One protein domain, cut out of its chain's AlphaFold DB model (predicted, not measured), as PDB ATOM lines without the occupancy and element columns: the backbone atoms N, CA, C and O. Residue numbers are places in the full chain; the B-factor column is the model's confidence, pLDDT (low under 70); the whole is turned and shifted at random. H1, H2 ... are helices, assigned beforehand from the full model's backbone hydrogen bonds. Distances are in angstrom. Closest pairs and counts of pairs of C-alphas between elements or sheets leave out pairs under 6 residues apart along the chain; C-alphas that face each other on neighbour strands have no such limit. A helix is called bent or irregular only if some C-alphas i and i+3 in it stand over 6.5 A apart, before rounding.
ATOM      1  N   ILE A  31     266.596 242.833 380.429       95.38
ATOM      2  CA  ILE A  31     266.541 244.079 381.202       95.38
ATOM      3  C   ILE A  31     265.105 244.450 381.580       95.38
ATOM      4  O   ILE A  31     264.860 244.810 382.730       95.38
ATOM      5  N   ASP A  32     264.147 244.308 380.662       95.94
ATOM      6  CA  ASP A  32     262.734 244.598 380.934       95.94
ATOM      7  C   ASP A  32     262.201 243.702 382.059       95.94
ATOM      8  O   ASP A  32     261.565 244.185 382.996       95.94
ATOM      9  N   LEU A  33     262.514 242.402 381.997       95.56
ATOM     10  CA  LEU A  33     262.118 241.425 383.011       95.56
ATOM     11  C   LEU A  33     262.737 241.756 384.379       95.56
ATOM     12  O   LEU A  33     262.039 241.745 385.396       95.56
ATOM     13  N   MET A  34     264.030 242.097 384.406       94.12
ATOM     14  CA  MET A  34     264.730 242.494 385.629       94.12
ATOM     15  C   MET A  34     264.137 243.764 386.242       94.12
ATOM     16  O   MET A  34     263.845 243.789 387.436       94.12
ATOM     17  N   VAL A  35     263.944 244.816 385.442       94.62
ATOM     18  CA  VAL A  35     263.425 246.106 385.916       94.62
ATOM     19  C   VAL A  35     261.982 245.968 386.390       94.62
ATOM     20  O   VAL A  35     261.644 246.497 387.449       94.62
ATOM     21  N   GLN A  36     261.138 245.239 385.655       94.62
ATOM     22  CA  GLN A  36     259.759 244.973 386.067       94.62
ATOM     23  C   GLN A  36     259.722 244.240 387.412       94.62
ATOM     24  O   GLN A  36     259.019 244.674 388.323       94.62
ATOM     25  N   THR A  37     260.519 243.178 387.557       94.00
ATOM     26  CA  THR A  37     260.611 242.395 388.799       94.00
ATOM     27  C   THR A  37     261.103 243.263 389.959       94.00
ATOM     28  O   THR A  37     260.482 243.298 391.020       94.00
ATOM     29  N   ALA A  38     262.172 244.036 389.747       92.56
ATOM     30  CA  ALA A  38     262.724 244.911 390.772       92.56
ATOM     31  C   ALA A  38     261.722 245.980 391.225       92.56
ATOM     32  O   ALA A  38     261.580 246.222 392.422       92.56
ATOM     33  N   ARG A  39     260.982 246.590 390.290       93.00
ATOM     34  CA  ARG A  39     259.936 247.570 390.612       93.00
ATOM     35  C   ARG A  39     258.775 246.936 391.370       93.00
ATOM     36  O   ARG A  39     258.341 247.505 392.369       93.00
ATOM     37  N   LEU A  40     258.313 245.763 390.935       92.69
ATOM     38  CA  LEU A  40     257.185 245.058 391.546       92.69
ATOM     39  C   LEU A  40     257.433 244.749 393.029       92.69
ATOM     40  O   LEU A  40     256.529 244.881 393.849       92.69
ATOM     41  N   PHE A  41     258.663 244.375 393.378       91.94
ATOM     42  CA  PHE A  41     259.041 243.988 394.740       91.94
ATOM     43  C   PHE A  41     259.823 245.068 395.503       91.94
ATOM     44  O   PHE A  41     260.400 244.780 396.557       91.94
ATOM     45  N   GLY A  42     259.879 246.296 394.975       92.25
ATOM     46  CA  GLY A  42     260.578 247.419 395.605       92.25
ATOM     47  C   GLY A  42     262.052 247.123 395.899       92.25
ATOM     48  O   GLY A  42     262.546 247.468 396.973       92.25
ATOM     49  N   MET A  43     262.730 246.424 394.988       91.06
ATOM     50  CA  MET A  43     264.099 245.958 395.174       91.06
ATOM     51  C   MET A  43     265.109 247.098 395.029       91.06
ATOM     52  O   MET A  43     265.060 247.882 394.080       91.06
ATOM     53  N   LYS A  44     266.074 247.146 395.946       90.12
ATOM     54  CA  LYS A  44     267.269 247.989 395.877       90.12
ATOM     55  C   LYS A  44     268.505 247.118 396.058       90.12
ATOM     56  O   LYS A  44     268.652 246.426 397.066       90.12
ATOM     57  N   PHE A  45     269.383 247.147 395.065       86.50
ATOM     58  CA  PHE A  45     270.664 246.453 395.116       86.50
ATOM     59  C   PHE A  45     271.634 247.255 395.983       86.50
ATOM     60  O   PHE A  45     271.738 248.470 395.823       86.50
ATOM     61  N   HIS A  46     272.319 246.588 396.912       84.75
ATOM     62  CA  HIS A  46     273.338 247.247 397.739       84.75
ATOM     63  C   HIS A  46     274.644 247.448 396.967       84.75
ATOM     64  O   HIS A  46     275.316 248.458 397.145       84.75
ATOM     65  N   ASP A  47     274.998 246.475 396.127       83.44
ATOM     66  CA  ASP A  47     276.155 246.545 395.244       83.44
ATOM     67  C   ASP A  47     275.720 247.067 393.871       83.44
ATOM     68  O   ASP A  47     274.757 246.572 393.279       83.44
ATOM     69  N   VAL A  48     276.450 248.054 393.357       81.81
ATOM     70  CA  VAL A  48     276.232 248.642 392.030       81.81
ATOM     71  C   VAL A  48     276.500 247.619 390.920       81.81
ATOM     72  O   VAL A  48     275.883 247.696 389.860       81.81
ATOM     73  N   TRP A  49     277.361 246.627 391.167       82.06
ATOM     74  CA  TRP A  49     277.712 245.588 390.195       82.06
ATOM     75  C   TRP A  49     276.806 244.356 390.243       82.06
ATOM     76  O   TRP A  49     276.785 243.576 389.289       82.06
ATOM     77  N   ALA A  50     276.011 244.190 391.300       80.94
ATOM     78  CA  ALA A  50     275.100 243.054 391.433       80.94
ATOM     79  C   ALA A  50     274.125 242.889 390.245       80.94
ATOM     80  O   ALA A  50     273.958 241.762 389.769       80.94
ATOM     81  N   PRO A  51     273.505 243.957 389.703       86.19
ATOM     82  CA  PRO A  51     272.672 243.839 388.509       86.19
ATOM     83  C   PRO A  51     273.437 243.319 387.285       86.19
ATOM     84  O   PRO A  51     272.857 242.598 386.479       86.19
ATOM     85  N   THR A  52     274.727 243.637 387.143       87.50
ATOM     86  CA  THR A  52     275.558 243.196 386.007       87.50
ATOM     87  C   THR A  52     275.730 241.678 385.981       87.50
ATOM     88  O   THR A  52     275.790 241.074 384.911       87.50
ATOM     89  N   PHE A  53     275.747 241.027 387.145       83.81
ATOM     90  CA  PHE A  53     275.775 239.568 387.216       83.81
ATOM     91  C   PHE A  53     274.499 238.945 386.627       83.81
ATOM     92  O   PHE A  53     274.575 238.057 385.778       83.81
ATOM     93  N   LEU A  54     273.326 239.458 387.014       85.75
ATOM     94  CA  LEU A  54     272.037 239.002 386.479       85.75
ATOM     95  C   LEU A  54     271.922 239.269 384.974       85.75
ATOM     96  O   LEU A  54     271.437 238.420 384.233       85.75
ATOM     97  N   GLN A  55     272.424 240.416 384.518       90.69
ATOM     98  CA  GLN A  55     272.504 240.772 383.101       90.69
ATOM     99  C   GLN A  55     273.307 239.753 382.288       90.69
ATOM    100  O   GLN A  55     272.839 239.280 381.252       90.69
ATOM    101  N   ARG A  56     274.491 239.365 382.780       88.25
ATOM    102  CA  ARG A  56     275.320 238.322 382.156       88.25
ATOM    103  C   ARG A  56     274.609 236.976 382.144       88.25
ATOM    104  O   ARG A  56     274.564 236.327 381.105       88.25
ATOM    105  N   ALA A  57     274.013 236.588 383.270       85.75
ATOM    106  CA  ALA A  57     273.306 235.316 383.390       85.75
ATOM    107  C   ALA A  57     272.069 235.219 382.483       85.75
ATOM    108  O   ALA A  57     271.740 234.136 382.009       85.75
ATOM    109  N   LEU A  58     271.399 236.342 382.217       89.44
ATOM    110  CA  LEU A  58     270.237 236.413 381.329       89.44
ATOM    111  C   LEU A  58     270.597 236.714 379.861       89.44
ATOM    112  O   LEU A  58     269.708 236.674 379.011       89.44
ATOM    113  N   GLY A  59     271.865 237.001 379.552       88.69
ATOM    114  CA  GLY A  59     272.362 237.175 378.182       88.69
ATOM    115  C   GLY A  59     272.231 238.585 377.591       88.69
ATOM    116  O   GLY A  59     272.297 238.733 376.372       88.69
ATOM    117  N   GLN A  60     272.054 239.623 378.413       93.06
ATOM    118  CA  GLN A  60     272.032 241.015 377.949       93.06
ATOM    119  C   GLN A  60     272.732 241.934 378.953       93.06
ATOM    120  O   GLN A  60     272.145 242.330 379.960       93.06
ATOM    121  N   VAL A  61     273.976 242.295 378.649       93.38
ATOM    122  CA  VAL A  61     274.774 243.251 379.425       93.38
ATOM    123  C   VAL A  61     274.610 244.641 378.833       93.38
ATOM    124  O   VAL A  61     274.886 244.856 377.664       93.38
ATOM    125  N   MET A  62     274.144 245.605 379.619       92.50
ATOM    126  CA  MET A  62     273.953 246.975 379.139       92.50
ATOM    127  C   MET A  62     275.275 247.575 378.645       92.50
ATOM    128  O   MET A  62     276.304 247.426 379.297       92.50
ATOM    129  N   PHE A  63     275.215 248.295 377.519       92.81
ATOM    130  CA  PHE A  63     276.362 248.933 376.851       92.81
ATOM    131  C   PHE A  63     277.438 247.977 376.304       92.81
ATOM    132  O   PHE A  63     278.495 248.446 375.895       92.81
ATOM    133  N   ASP A  64     277.152 246.674 376.232       92.56
ATOM    134  CA  ASP A  64     278.083 245.652 375.734       92.56
ATOM    135  C   ASP A  64     277.393 244.697 374.732       92.56
ATOM    136  O   ASP A  64     277.084 243.542 375.050       92.56
ATOM    137  N   PRO A  65     276.993 245.197 373.543       93.81
ATOM    138  CA  PRO A  65     276.300 244.387 372.544       93.81
ATOM    139  C   PRO A  65     277.232 243.357 371.890       93.81
ATOM    140  O   PRO A  65     278.399 243.652 371.644       93.81
ATOM    141  N   PRO A  66     276.717 242.175 371.497       89.38
ATOM    142  CA  PRO A  66     277.547 241.109 370.936       89.38
ATOM    143  C   PRO A  66     278.096 241.431 369.537       89.38
ATOM    144  O   PRO A  66     279.062 240.813 369.100       89.38
ATOM    145  N   ASN A  67     277.459 242.345 368.799       92.00
ATOM    146  CA  ASN A  67     277.905 242.826 367.492       92.00
ATOM    147  C   ASN A  67     277.209 244.157 367.134       92.00
ATOM    148  O   ASN A  67     276.386 244.670 367.893       92.00
ATOM    149  N   VAL A  68     277.507 244.696 365.947       94.19
ATOM    150  CA  VAL A  68     276.953 245.964 365.432       94.19
ATOM    151  C   VAL A  68     275.428 245.978 365.259       94.19
ATOM    152  O   VAL A  68     274.836 247.052 365.261       94.19
ATOM    153  N   ALA A  69     274.779 244.816 365.130       92.44
ATOM    154  CA  ALA A  69     273.320 244.700 365.078       92.44
ATOM    155  C   ALA A  69     272.671 244.690 366.477       92.44
ATOM    156  O   ALA A  69     271.445 244.713 366.585       92.44
ATOM    157  N   GLY A  70     273.468 244.672 367.550       93.06
ATOM    158  CA  GLY A  70     272.978 244.598 368.923       93.06
ATOM    159  C   GLY A  70     272.630 243.172 369.350       93.06
ATOM    160  O   GLY A  70     273.215 242.198 368.875       93.06
ATOM    161  N   TRP A  71     271.687 243.037 370.285       93.88
ATOM    162  CA  TRP A  71     271.238 241.731 370.768       93.88
ATOM    163  C   TRP A  71     270.105 241.160 369.909       93.88
ATOM    164  O   TRP A  71     269.159 241.888 369.588       93.88
ATOM    165  N   PRO A  72     270.130 239.852 369.598       91.50
ATOM    166  CA  PRO A  72     269.006 239.205 368.939       91.50
ATOM    167  C   PRO A  72     267.781 239.219 369.866       91.50
ATOM    168  O   PRO A  72     267.835 238.756 371.003       91.50
ATOM    169  N   GLY A  73     266.671 239.778 369.382       91.44
ATOM    170  CA  GLY A  73     265.433 239.906 370.149       91.44
ATOM    171  C   GLY A  73     264.522 238.672 370.103       91.44
ATOM    172  O   GLY A  73     264.814 237.649 369.481       91.44
ATOM    173  N   GLY A  74     263.349 238.794 370.729       91.56
ATOM    174  CA  GLY A  74     262.274 237.802 370.643       91.56
ATOM    175  C   GLY A  74     262.635 236.469 371.298       91.56
ATOM    176  O   GLY A  74     263.050 236.426 372.454       91.56
ATOM    177  N   ARG A  75     262.462 235.362 370.564       92.38
ATOM    178  CA  ARG A  75     262.713 234.004 371.082       92.38
ATOM    179  C   ARG A  75     264.183 233.736 371.404       92.38
ATOM    180  O   ARG A  75     264.452 232.836 372.186       92.38
ATOM    181  N   ALA A  76     265.115 234.529 370.870       91.25
ATOM    182  CA  ALA A  76     266.536 234.408 371.194       91.25
ATOM    183  C   ALA A  76     266.839 234.677 372.682       91.25
ATOM    184  O   ALA A  76     267.852 234.206 373.194       91.25
ATOM    185  N   TRP A  77     265.935 235.362 373.394       92.50
ATOM    186  CA  TRP A  77     266.016 235.548 374.845       92.50
ATOM    187  C   TRP A  77     265.733 234.288 375.668       92.50
ATOM    188  O   TRP A  77     265.962 234.301 376.877       92.50
ATOM    189  N   ILE A  78     265.197 233.232 375.047       90.25
ATOM    190  CA  ILE A  78     264.830 231.982 375.707       90.25
ATOM    191  C   ILE A  78     265.712 230.863 375.158       90.25
ATOM    192  O   ILE A  78     265.627 230.493 373.990       90.25
ATOM    193  N   ASN A  79     266.538 230.290 376.026       85.88
ATOM    194  CA  ASN A  79     267.346 229.111 375.728       85.88
ATOM    195  C   ASN A  79     267.437 228.196 376.964       85.88
ATOM    196  O   ASN A  79     266.980 228.556 378.051       85.88
ATOM    197  N   ASN A  80     268.047 227.020 376.806       80.31
ATOM    198  CA  ASN A  80     268.126 226.022 377.878       80.31
ATOM    199  C   ASN A  80     268.847 226.529 379.140       80.31
ATOM    200  O   ASN A  80     268.510 226.086 380.234       80.31
ATOM    201  N   SER A  81     269.806 227.454 379.011       77.81
ATOM    202  CA  SER A  81     270.564 227.995 380.149       77.81
ATOM    203  C   SER A  81     269.871 229.171 380.847       77.81
ATOM    204  O   SER A  81     270.096 229.390 382.032       77.81
ATOM    205  N   THR A  82     269.000 229.910 380.155       86.69
ATOM    206  CA  THR A  82     268.321 231.105 380.694       86.69
ATOM    207  C   THR A  82     266.888 230.837 381.142       86.69
ATOM    208  O   THR A  82     266.391 231.541 382.019       86.69
ATOM    209  N   LEU A  83     266.205 229.829 380.588       89.56
ATOM    210  CA  LEU A  83     264.776 229.596 380.828       89.56
ATOM    211  C   LEU A  83     264.442 229.430 382.318       89.56
ATOM    212  O   LEU A  83     263.540 230.098 382.821       89.56
ATOM    213  N   MET A  84     265.186 228.581 383.030       87.56
ATOM    214  CA  MET A  84     264.952 228.333 384.459       87.56
ATOM    215  C   MET A  84     265.186 229.583 385.303       87.56
ATOM    216  O   MET A  84     264.420 229.864 386.223       87.56
ATOM    217  N   LEU A  85     266.213 230.362 384.963       87.31
ATOM    218  CA  LEU A  85     266.484 231.626 385.632       87.31
ATOM    219  C   LEU A  85     265.363 232.636 385.393       87.31
ATOM    220  O   LEU A  85     264.930 233.296 386.329       87.31
ATOM    221  N   ARG A  86     264.868 232.744 384.158       92.75
ATOM    222  CA  ARG A  86     263.791 233.677 383.803       92.75
ATOM    223  C   ARG A  86     262.489 233.352 384.532       92.75
ATOM    224  O   ARG A  86     261.852 234.267 385.039       92.75
ATOM    225  N   LEU A  87     262.123 232.070 384.615       91.81
ATOM    226  CA  LEU A  87     260.923 231.623 385.334       91.81
ATOM    227  C   LEU A  87     261.048 231.829 386.846       91.81
ATOM    228  O   LEU A  87     260.084 232.198 387.497       91.81
ATOM    229  N   ASN A  88     262.234 231.650 387.421       89.06
ATOM    230  CA  ASN A  88     262.402 231.723 388.873       89.06
ATOM    231  C   ASN A  88     263.042 233.038 389.344       89.06
ATOM    232  O   ASN A  88     263.405 233.157 390.511       89.06
ATOM    233  N   LEU A  89     263.181 234.046 388.471       90.38
ATOM    234  CA  LEU A  89     263.932 235.275 388.763       90.38
ATOM    235  C   LEU A  89     263.422 235.971 390.028       90.38
ATOM    236  O   LEU A  89     264.203 236.311 390.910       90.38
ATOM    237  N   ALA A  90     262.107 236.168 390.127       90.12
ATOM    238  CA  ALA A  90     261.486 236.801 391.285       90.12
ATOM    239  C   ALA A  90     261.737 236.018 392.580       90.12
ATOM    240  O   ALA A  90     262.076 236.611 393.602       90.12
ATOM    241  N   GLU A  91     261.602 234.694 392.528       86.88
ATOM    242  CA  GLU A  91     261.832 233.818 393.675       86.88
ATOM    243  C   GLU A  91     263.292 233.879 394.129       86.88
ATOM    244  O   GLU A  91     263.547 234.122 395.307       86.88
ATOM    245  N   TYR A  92     264.247 233.803 393.195       83.38
ATOM    246  CA  TYR A  92     265.674 233.933 393.493       83.38
ATOM    247  C   TYR A  92     266.017 235.265 394.167       83.38
ATOM    248  O   TYR A  92     266.728 235.292 395.172       83.38
ATOM    249  N   LEU A  93     265.494 236.375 393.640       84.94
ATOM    250  CA  LEU A  93     265.771 237.708 394.178       84.94
ATOM    251  C   LEU A  93     265.079 237.961 395.524       84.94
ATOM    252  O   LEU A  93     265.550 238.781 396.311       84.94
ATOM    253  N   ILE A  94     263.958 237.289 395.802       83.88
ATOM    254  CA  ILE A  94     263.268 237.410 397.088       83.88
ATOM    255  C   ILE A  94     263.921 236.524 398.138       83.88
ATOM    256  O   ILE A  94     264.136 236.996 399.253       83.88
ATOM    257  N   ASP A  95     264.221 235.268 397.836       76.94
ATOM    258  CA  ASP A  95     264.702 234.320 398.844       76.94
ATOM    259  C   ASP A  95     266.203 234.483 399.159       76.94
ATOM    260  O   ASP A  95     266.732 233.819 400.045       76.94
ATOM    261  N   ASN A  96     266.900 235.409 398.474       63.81
ATOM    262  CA  ASN A  96     268.357 235.599 398.557       63.81
ATOM    263  C   ASN A  96     269.123 234.268 398.407       63.81
ATOM    264  O   ASN A  96     270.190 234.083 399.001       63.81
ATOM    265  N   GLN A  97     268.565 233.320 397.649       56.16
ATOM    266  CA  GLN A  97     269.195 232.023 397.456       56.16
ATOM    267  C   GLN A  97     270.497 232.173 396.673       56.16
ATOM    268  O   GLN A  97     270.638 233.029 395.797       56.16
ATOM    269  N   ARG A  98     271.464 231.313 397.010       52.34
ATOM    270  CA  ARG A  98     272.740 231.227 396.303       52.34
ATOM    271  C   ARG A  98     272.487 230.903 394.836       52.34
ATOM    272  O   ARG A  98     271.727 229.999 394.501       52.34
ATOM    273  N   PHE A  99     273.158 231.649 393.971       54.50
ATOM    274  CA  PHE A  99     273.076 231.472 392.533       54.50
ATOM    275  C   PHE A  99     274.002 230.334 392.079       54.50
ATOM    276  O   PHE A  99     275.110 230.588 391.624       54.50
ATOM    277  N   ASP A 100     273.565 229.080 392.196       51.78
ATOM    278  CA  ASP A 100     274.327 227.911 391.708       51.78
ATOM    279  C   ASP A 100     274.047 227.603 390.219       51.78
ATOM    280  O   ASP A 100     274.169 226.469 389.759       51.78
ATOM    281  N   HIS A 101     273.665 228.611 389.428       51.22
ATOM    282  CA  HIS A 101     273.574 228.459 387.976       51.22
ATOM    283  C   HIS A 101     274.934 228.746 387.353       51.22
ATOM    284  O   HIS A 101     275.448 229.863 387.443       51.22
ATOM    285  N   ALA A 102     275.504 227.736 386.693       45.75
ATOM    286  CA  ALA A 102     276.658 227.917 385.828       45.75
ATOM    287  C   ALA A 102     276.265 228.903 384.722       45.75
ATOM    288  O   ALA A 102     275.517 228.564 383.803       45.75
ATOM    289  N   VAL A 103     276.733 230.147 384.829       50.19
ATOM    290  CA  VAL A 103     276.584 231.126 383.757       50.19
ATOM    291  C   VAL A 103     277.387 230.590 382.580       50.19
ATOM    292  O   VAL A 103     278.613 230.673 382.563       50.19
ATOM    293  N   ALA A 104     276.699 229.991 381.609       46.00
ATOM    294  CA  ALA A 104     277.301 229.574 380.354       46.00
ATOM    295  C   ALA A 104     277.640 230.833 379.545       46.00
ATOM    296  O   ALA A 104     276.897 231.244 378.658       46.00
ATOM    297  N   THR A 105     278.743 231.496 379.891       45.44
ATOM    298  CA  THR A 105     279.321 232.526 379.028       45.44
ATOM    299  C   THR A 105     279.941 231.820 377.820       45.44
ATOM    300  O   THR A 105     280.737 230.901 378.034       45.44
ATOM    301  N   PRO A 106     279.664 232.226 376.572       45.38
ATOM    302  CA  PRO A 106     280.247 231.563 375.411       45.38
ATOM    303  C   PRO A 106     281.764 231.738 375.237       45.38
ATOM    304  O   PRO A 106     282.303 231.109 374.333       45.38
ATOM    305  N   TYR A 107     282.471 232.566 376.027       45.09
ATOM    306  CA  TYR A 107     283.888 232.824 375.717       45.09
ATOM    307  C   TYR A 107     284.841 233.229 376.863       45.09
ATOM    308  O   TYR A 107     286.045 233.118 376.672       45.09
ATOM    309  N   GLU A 108     284.389 233.639 378.062       42.81
ATOM    310  CA  GLU A 108     285.314 234.264 379.045       42.81
ATOM    311  C   GLU A 108     285.290 233.697 380.480       42.81
ATOM    312  O   GLU A 108     286.195 233.974 381.266       42.81
ATOM    313  N   ALA A 109     284.340 232.831 380.849       46.75
ATOM    314  CA  ALA A 109     284.320 232.224 382.190       46.75
ATOM    315  C   ALA A 109     285.378 231.122 382.414       46.75
ATOM    316  O   ALA A 109     285.414 230.525 383.485       46.75
ATOM    317  N   MET A 110     286.268 230.850 381.450       39.22
ATOM    318  CA  MET A 110     287.382 229.910 381.657       39.22
ATOM    319  C   MET A 110     288.548 230.513 382.459       39.22
ATOM    320  O   MET A 110     289.438 229.767 382.856       39.22
ATOM    321  N   THR A 111     288.565 231.826 382.729       39.38
ATOM    322  CA  THR A 111     289.704 232.478 383.416       39.38
ATOM    323  C   THR A 111     289.364 233.102 384.767       39.38
ATOM    324  O   THR A 111     290.269 233.424 385.535       39.38
ATOM    325  N   ALA A 112     288.086 233.231 385.118       38.25
ATOM    326  CA  ALA A 112     287.684 233.694 386.436       38.25
ATOM    327  C   ALA A 112     286.820 232.626 387.093       38.25
ATOM    328  O   ALA A 112     285.736 232.319 386.608       38.25
ATOM    329  N   ASN A 113     287.280 232.111 388.234       38.16
ATOM    330  CA  ASN A 113     286.407 231.552 389.259       38.16
ATOM    331  C   ASN A 113     285.339 232.610 389.583       38.16
ATOM    332  O   ASN A 113     285.523 233.415 390.494       38.16
ATOM    333  N   SER A 114     284.248 232.672 388.820       44.91
ATOM    334  CA  SER A 114     283.129 233.563 389.096       44.91
ATOM    335  C   SER A 114     282.356 232.947 390.248       44.91
ATOM    336  O   SER A 114     281.352 232.262 390.067       44.91
ATOM    337  N   THR A 115     282.922 233.112 391.442       45.75
ATOM    338  CA  THR A 115     282.340 232.714 392.710       45.75
ATOM    339  C   THR A 115     280.913 233.230 392.751       45.75
ATOM    340  O   THR A 115     280.679 234.423 392.561       45.75
ATOM    341  N   VAL A 116     279.978 232.314 392.986       50.78
ATOM    342  CA  VAL A 116     278.578 232.583 393.312       50.78
ATOM    343  C   VAL A 116     278.517 233.772 394.272       50.78
ATOM    344  O   VAL A 116     278.897 233.655 395.438       50.78
ATOM    345  N   GLN A 117     278.116 234.942 393.772       56.06
ATOM    346  CA  GLN A 117     278.016 236.133 394.606       56.06
ATOM    347  C   GLN A 117     276.693 236.096 395.364       56.06
ATOM    348  O   GLN A 117     275.620 235.963 394.775       56.06
ATOM    349  N   ASN A 118     276.765 236.262 396.684       60.97
ATOM    350  CA  ASN A 118     275.588 236.544 397.495       60.97
ATOM    351  C   ASN A 118     275.119 237.967 397.181       60.97
ATOM    352  O   ASN A 118     275.627 238.935 397.754       60.97
ATOM    353  N   ILE A 119     274.166 238.100 396.260       70.38
ATOM    354  CA  ILE A 119     273.586 239.397 395.927       70.38
ATOM    355  C   ILE A 119     272.771 239.888 397.126       70.38
ATOM    356  O   ILE A 119     271.766 239.290 397.505       70.38
ATOM    357  N   ARG A 120     273.194 240.999 397.734       79.62
ATOM    358  CA  ARG A 120     272.452 241.632 398.831       79.62
ATOM    359  C   ARG A 120     271.400 242.581 398.270       79.62
ATOM    360  O   ARG A 120     271.732 243.641 397.732       79.62
ATOM    361  N   ILE A 121     270.129 242.238 398.456       84.50
ATOM    362  CA  ILE A 121     268.985 243.013 397.959       84.50
ATOM    363  C   ILE A 121     268.108 243.439 399.134       84.50
ATOM    364  O   ILE A 121     267.684 242.616 399.945       84.50
ATOM    365  N   GLN A 122     267.821 244.735 399.226       87.44
ATOM    366  CA  GLN A 122     266.728 245.232 400.054       87.44
ATOM    367  C   GLN A 122     265.435 245.085 399.253       87.44
ATOM    368  O   GLN A 122     265.373 245.546 398.120       87.44
ATOM    369  N   LYS A 123     264.404 244.472 399.832       89.06
ATOM    370  CA  LYS A 123     263.101 244.241 399.190       89.06
ATOM    371  C   LYS A 123     261.991 244.923 399.982       89.06
ATOM    372  O   LYS A 123     262.027 244.917 401.212       89.06
ATOM    373  N   ASN A 124     261.002 245.479 399.290       90.56
ATOM    374  CA  ASN A 124     259.823 246.072 399.906       90.56
ATOM    375  C   ASN A 124     258.565 245.711 399.110       90.56
ATOM    376  O   ASN A 124     258.234 246.353 398.116       90.56
TER     377      ASN A 124
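AT A GLANCE: This is residues 31 to 124 of the 185 residues of the protein "DUF1800 family protein" of Saprospiraceae bacterium (UniProt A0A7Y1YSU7). With little regular structure, this is a loose cluster of helices, H1 beside H4 with H2 near both and short H3 near one end of H2, among long loops; residues 63 to 69 and 106 to 113 stick out. The 94 printed residues, 36 in the four named helices H1 to H4, are all helix by class, with no named strand, and compact: radius of gyration of the C-alphas 13.4 A, spans 38 by 30 by 24 A.

HOW THE PARTS SIT: H1, residues 31 to 40, touches H4, residues 83 to 95, through H4's residues 86 to 90 alone, the same way at a shallow tilt of 30 degrees; their closest C-alphas, of Thr 37 and Ala 90, are 6.2 A apart. H2, residues 50 to 58, is close to but not clearly touching H4; their closest C-alphas, of Leu 58 and Arg 86, are 7.4 A apart. H3, residues 74 to 77, is apart from H1 and H4. O i to N i+4 pairs are within hydrogen-bond range throughout H1, 4 of 5 in H2 and 7 of 9 in H4; H3 is too short.

IN THESE COORDINATES: H1, 14.0 A long, begins at C-alpha 31 (266.541, 244.079, 381.202). H2 measures 13.0 A and H3 6.1 A. H4, 18.6 A, is irregular, with C-alphas 87 and 90 7.9 A apart, and ends at C-alpha 95 (264.702, 234.320, 398.844).

THE WHOLE: The farthest C-alphas, of Val 68 and Asn 124, are 38.5 A apart. The printed part has no cut; the H2 to H3 link is long. Residues 96 to 118 have pLDDT under 70.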